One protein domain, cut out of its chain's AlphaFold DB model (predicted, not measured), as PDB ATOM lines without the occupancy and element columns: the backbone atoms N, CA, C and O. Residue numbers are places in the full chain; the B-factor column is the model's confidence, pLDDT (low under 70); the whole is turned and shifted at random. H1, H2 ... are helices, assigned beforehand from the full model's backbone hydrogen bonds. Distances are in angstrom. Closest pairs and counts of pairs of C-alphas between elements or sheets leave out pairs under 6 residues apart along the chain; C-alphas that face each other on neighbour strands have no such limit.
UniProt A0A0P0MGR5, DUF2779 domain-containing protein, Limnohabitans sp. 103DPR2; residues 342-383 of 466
ATOM      1  N   ASP A 342     -30.975  25.628 -50.297       90.75
ATOM      2  CA  ASP A 342     -31.395  26.945 -49.826       90.75
ATOM      3  C   ASP A 342     -32.003  27.735 -50.998       90.75
ATOM      4  O   ASP A 342     -31.345  27.928 -52.028       90.75
ATOM      5  N   GLU A 343     -33.279  28.113 -50.882       89.25
ATOM      6  CA  GLU A 343     -33.983  28.981 -51.841       89.25
ATOM      7  C   GLU A 343     -34.213  30.405 -51.304       89.25
ATOM      8  O   GLU A 343     -34.955  31.192 -51.900       89.25
ATOM      9  N   GLY A 344     -33.506  30.777 -50.233       87.00
ATOM     10  CA  GLY A 344     -33.475  32.112 -49.656       87.00
ATOM     11  C   GLY A 344     -34.841  32.532 -49.106       87.00
ATOM     12  O   GLY A 344     -35.282  31.996 -48.096       87.00
ATOM     13  N   PRO A 345     -35.526  33.519 -49.718       87.25
ATOM     14  CA  PRO A 345     -36.827  33.976 -49.228       87.25
ATOM     15  C   PRO A 345     -37.972  32.985 -49.516       87.25
ATOM     16  O   PRO A 345     -39.075  33.160 -48.995       87.25
ATOM     17  N   HIS A 346     -37.736  31.967 -50.350       90.00
ATOM     18  CA  HIS A 346     -38.688  30.897 -50.652       90.00
ATOM     19  C   HIS A 346     -38.333  29.614 -49.893       90.00
ATOM     20  O   HIS A 346     -37.185  29.417 -49.513       90.00
ATOM     21  N   LEU A 347     -39.314  28.721 -49.719       91.00
ATOM     22  CA  LEU A 347     -39.100  27.404 -49.118       91.00
ATOM     23  C   LEU A 347     -39.032  26.333 -50.197       91.00
ATOM     24  O   LEU A 347     -40.054  25.968 -50.789       91.00
ATOM     25  N   SER A 348     -37.846  25.773 -50.396       93.81
ATOM     26  CA  SER A 348     -37.686  24.619 -51.264       93.81
ATOM     27  C   SER A 348     -38.336  23.372 -50.660       93.81
ATOM     28  O   SER A 348     -38.531  23.227 -49.445       93.81
ATOM     29  N   LEU A 349     -38.616  22.384 -51.514       94.56
ATOM     30  CA  LEU A 349     -39.121  21.089 -51.059       94.56
ATOM     31  C   LEU A 349     -38.165  20.411 -50.059       94.56
ATOM     32  O   LEU A 349     -38.634  19.796 -49.102       94.56
ATOM     33  N   SER A 350     -36.846  20.494 -50.264       94.69
ATOM     34  CA  SER A 350     -35.886  19.811 -49.390       94.69
ATOM     35  C   SER A 350     -35.667  20.538 -48.061       94.69
ATOM     36  O   SER A 350     -35.441  19.864 -47.057       94.69
ATOM     37  N   GLU A 351     -35.823  21.863 -48.006       94.69
ATOM     38  CA  GLU A 351     -35.897  22.609 -46.740       94.69
ATOM     39  C   GLU A 351     -37.138  22.216 -45.946       94.69
ATOM     40  O   GLU A 351     -37.018  21.841 -44.780       94.69
ATOM     41  N   ARG A 352     -38.313  22.174 -46.593       94.31
ATOM     42  CA  ARG A 352     -39.554  21.698 -45.960       94.31
ATOM     43  C   ARG A 352     -39.383  20.294 -45.386       94.31
ATOM     44  O   ARG A 352     -39.737  20.045 -44.237       94.31
ATOM     45  N   GLN A 353     -38.833  19.373 -46.178       95.75
ATOM     46  CA  GLN A 353     -38.571  17.999 -45.740       95.75
ATOM     47  C   GLN A 353     -37.620  17.955 -44.546       95.75
ATOM     48  O   GLN A 353     -37.856  17.194 -43.611       95.75
ATOM     49  N   TRP A 354     -36.561  18.767 -44.551       95.50
ATOM     50  CA  TRP A 354     -35.616  18.816 -43.441       95.50
ATOM     51  C   TRP A 354     -36.234  19.419 -42.179       95.50
ATOM     52  O   TRP A 354     -36.024  18.879 -41.097       95.50
ATOM     53  N   MET A 355     -37.074  20.450 -42.299       94.62
ATOM     54  CA  MET A 355     -37.833  21.006 -41.175       94.62
ATOM     55  C   MET A 355     -38.794  19.980 -40.552       94.62
ATOM     56  O   MET A 355     -38.974  19.985 -39.339       94.62
ATOM     57  N   GLN A 356     -39.362  19.046 -41.327       94.00
ATOM     58  CA  GLN A 356     -40.158  17.943 -40.758       94.00
ATOM     59  C   GLN A 356     -39.321  16.967 -39.917       94.00
ATOM     60  O   GLN A 356     -39.853  16.331 -39.012       94.00
ATOM     61  N   VAL A 357     -38.030  16.822 -40.225       94.75
ATOM     62  CA  VAL A 357     -37.114  15.924 -39.506       94.75
ATOM     63  C   VAL A 357     -36.480  16.625 -38.302       94.75
ATOM     64  O   VAL A 357     -36.351  16.028 -37.238       94.75
ATOM     65  N   ASN A 358     -36.044  17.870 -38.484       93.25
ATOM     66  CA  ASN A 358     -35.203  18.613 -37.544       93.25
ATOM     67  C   ASN A 358     -35.962  19.693 -36.755       93.25
ATOM     68  O   ASN A 358     -35.401  20.297 -35.845       93.25
ATOM     69  N   GLY A 359     -37.231  19.929 -37.087       93.38
ATOM     70  CA  GLY A 359     -38.008  21.058 -36.586       93.38
ATOM     71  C   GLY A 359     -37.743  22.345 -37.372       93.38
ATOM     72  O   GLY A 359     -36.721  22.496 -38.049       93.38
ATOM     73  N   ILE A 360     -38.687  23.283 -37.276       93.81
ATOM     74  CA  ILE A 360     -38.546  24.626 -37.852       93.81
ATOM     75  C   ILE A 360     -37.500  25.394 -37.027       93.81
ATOM     76  O   ILE A 360     -37.599  25.392 -35.792       93.81
ATOM     77  N   PRO A 361     -36.513  26.054 -37.663       91.69
ATOM     78  CA  PRO A 361     -35.547  26.893 -36.962       91.69
ATOM     79  C   PRO A 361     -36.239  27.903 -36.045       91.69
ATOM     80  O   PRO A 361     -37.215  28.536 -36.436       91.69
ATOM     81  N   ALA A 362     -35.733  28.082 -34.823       93.38
ATOM     82  CA  ALA A 362     -36.401  28.907 -33.811       93.38
ATOM     83  C   ALA A 362     -36.651  30.360 -34.265       93.38
ATOM     84  O   ALA A 362     -37.657  30.946 -33.886       93.38
ATOM     85  N   ALA A 363     -35.763  30.917 -35.097       90.56
ATOM     86  CA  ALA A 363     -35.900  32.263 -35.656       90.56
ATOM     87  C   ALA A 363     -37.018  32.386 -36.711       90.56
ATOM     88  O   ALA A 363     -37.500  33.485 -36.963       90.56
ATOM     89  N   GLU A 364     -37.431  31.271 -37.309       89.38
ATOM     90  CA  GLU A 364     -38.424  31.197 -38.390       89.38
ATOM     91  C   GLU A 364     -39.731  30.534 -37.924       89.38
ATOM     92  O   GLU A 364     -40.687  30.404 -38.686       89.38
ATOM     93  N   ASN A 365     -39.773  30.084 -36.668       90.94
ATOM     94  CA  ASN A 365     -40.876  29.321 -36.112       90.94
ATOM     95  C   ASN A 365     -41.980  30.246 -35.582       90.94
ATOM     96  O   ASN A 365     -41.930  30.729 -34.449       90.94
ATOM     97  N   LEU A 366     -43.023  30.433 -36.383       89.69
ATOM     98  CA  LEU A 366     -44.222  31.185 -36.024       89.69
ATOM     99  C   LEU A 366     -45.274  30.247 -35.422       89.69
ATOM    100  O   LEU A 366     -46.292  29.942 -36.038       89.69
ATOM    101  N   GLY A 367     -45.010  29.743 -34.214       89.19
ATOM    102  CA  GLY A 367     -45.967  28.898 -33.485       89.19
ATOM    103  C   GLY A 367     -46.212  27.528 -34.130       89.19
ATOM    104  O   GLY A 367     -47.317  26.999 -34.068       89.19
ATOM    105  N   GLY A 368     -45.186  26.956 -34.755       89.25
ATOM    106  CA  GLY A 368     -45.228  25.688 -35.484       89.25
ATOM    107  C   GLY A 368     -45.363  25.848 -36.999       89.25
ATOM    108  O   GLY A 368     -45.477  24.847 -37.701       89.25
ATOM    109  N   ILE A 369     -45.346  27.084 -37.502       90.50
ATOM    110  CA  ILE A 369     -45.527  27.407 -38.917       90.50
ATOM    111  C   ILE A 369     -44.288  28.138 -39.428       90.50
ATOM    112  O   ILE A 369     -43.767  29.033 -38.767       90.50
ATOM    113  N   TRP A 370     -43.833  27.759 -40.619       92.38
ATOM    114  CA  TRP A 370     -42.890  28.546 -41.401       92.38
ATOM    115  C   TRP A 370     -43.682  29.367 -42.420       92.38
ATOM    116  O   TRP A 370     -44.581  28.830 -43.072       92.38
ATOM    117  N   LEU A 371     -43.361  30.653 -42.563       91.00
ATOM    118  CA  LEU A 371     -44.040  31.557 -43.487       91.00
ATOM    119  C   LEU A 371     -43.015  32.359 -44.286       91.00
ATOM    120  O   LEU A 371     -42.155  33.015 -43.700       91.00
ATOM    121  N   ALA A 372     -43.172  32.388 -45.612       90.81
ATOM    122  CA  ALA A 372     -42.406  33.256 -46.509       90.81
ATOM    123  C   ALA A 372     -42.870  34.723 -46.385       90.81
ATOM    124  O   ALA A 372     -43.340  35.312 -47.358       90.81
ATOM    125  N   ASP A 373     -42.805  35.304 -45.183       88.69
ATOM    126  CA  ASP A 373     -43.452  36.580 -44.836       88.69
ATOM    127  C   ASP A 373     -43.083  37.706 -45.816       88.69
ATOM    128  O   ASP A 373     -43.967  38.366 -46.361       88.69
ATOM    129  N   GLY A 374     -41.793  37.860 -46.133       89.94
ATOM    130  CA  GLY A 374     -41.327  38.873 -47.084       89.94
ATOM    131  C   GLY A 374     -41.871  38.683 -48.506       89.94
ATOM    132  O   GLY A 374     -42.312  39.650 -49.124       89.94
ATOM    133  N   VAL A 375     -41.893  37.442 -49.009       90.56
ATOM    134  CA  VAL A 375     -42.406  37.115 -50.355       90.56
ATOM    135  C   VAL A 375     -43.903  37.381 -50.438       90.56
ATOM    136  O   VAL A 375     -44.374  38.004 -51.388       90.56
ATOM    137  N   ILE A 376     -44.649  36.926 -49.429       89.75
ATOM    138  CA  ILE A 376     -46.102  37.082 -49.375       89.75
ATOM    139  C   ILE A 376     -46.459  38.565 -49.286       89.75
ATOM    140  O   ILE A 376     -47.306  39.026 -50.047       89.75
ATOM    141  N   ARG A 377     -45.780  39.343 -48.432       91.06
ATOM    142  CA  ARG A 377     -46.017  40.791 -48.331       91.06
ATOM    143  C   ARG A 377     -45.762  41.509 -49.645       91.06
ATOM    144  O   ARG A 377     -46.588  42.329 -50.028       91.06
ATOM    145  N   GLU A 378     -44.664  41.212 -50.336       91.94
ATOM    146  CA  GLU A 378     -44.367  41.862 -51.616       91.94
ATOM    147  C   GLU A 378     -45.426  41.534 -52.677       91.94
ATOM    148  O   GLU A 378     -45.890  42.435 -53.372       91.94
ATOM    149  N   ALA A 379     -45.897  40.283 -52.736       89.50
ATOM    150  CA  ALA A 379     -47.007  39.907 -53.610       89.50
ATOM    151  C   ALA A 379     -48.296  40.676 -53.259       89.50
ATOM    152  O   ALA A 379     -48.928  41.267 -54.139       89.50
ATOM    153  N   MET A 380     -48.643  40.737 -51.967       89.06
ATOM    154  CA  MET A 380     -49.850  41.404 -51.467       89.06
ATOM    155  C   MET A 380     -49.870  42.918 -51.715       89.06
ATOM    156  O   MET A 380     -50.949  43.497 -51.785       89.06
ATOM    157  N   ARG A 381     -48.718  43.582 -51.900       90.50
ATOM    158  CA  ARG A 381     -48.664  45.029 -52.212       90.50
ATOM    159  C   ARG A 381     -49.328  45.395 -53.538       90.50
ATOM    160  O   ARG A 381     -49.665  46.557 -53.739       90.50
ATOM    161  N   THR A 382     -49.470  44.430 -54.443       88.25
ATOM    162  CA  THR A 382     -50.109  44.634 -55.751       88.25
ATOM    163  C   THR A 382     -51.620  44.415 -55.723       88.25
ATOM    164  O   THR A 382     -52.299  44.753 -56.691       88.25
ATOM    165  N   TRP A 383     -52.150  43.848 -54.637       88.88
ATOM    166  CA  TRP A 383     -53.564  43.517 -54.515       88.88
ATOM    167  C   TRP A 383     -54.360  44.760 -54.117       88.88
ATOM    168  O   TRP A 383     -53.890  45.593 -53.343       88.88
TER     169      TRP A 383
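What this domain is: This is residues 342 to 383 of the 466 residues of the protein "DUF2779 domain-containing protein" of Limnohabitans sp. 103DPR2 (UniProt A0A0P0MGR5). After a looped lead-in, residues 342 to 348, comes a short helix, H1, and a long winding link then leads to a second short helix, H2, set well away from the first. The far part of H2 and the tail after it, residues 377 to 383, stick out and stand free. The printed part has 42 residues with two named helices, H1 then H2, and no named strand. Its class is all helix, though under half of the residues, 18, are in named elements. It is loose, with a radius of gyration of the C-alphas of 11.4 A, and elongated, spanning 35 by 21 by 13 A.

How they stand to each other: H1, residues 349 to 358, and H2, residues 373 to 380, are apart, with no C-alpha of the one within 8 A of the other. In both helices every O i to N i+4 pair is within hydrogen-bond range.

Where its parts are: H1 begins at C-alpha 349, (-39.121, 21.089, -51.059), and measures 14.3 A from first to last C-alpha. H2 measures 10.4 A and ends at C-alpha 380, (-49.850, 41.404, -51.467).

The domain as a whole: The C-alphas farthest apart, those of Val 357 and Trp 383, are 35.5 A apart. The link from H1 to H2, residues 359 to 372, is long. The printed part has no cut, and no printed residue is under 70 in pLDDT.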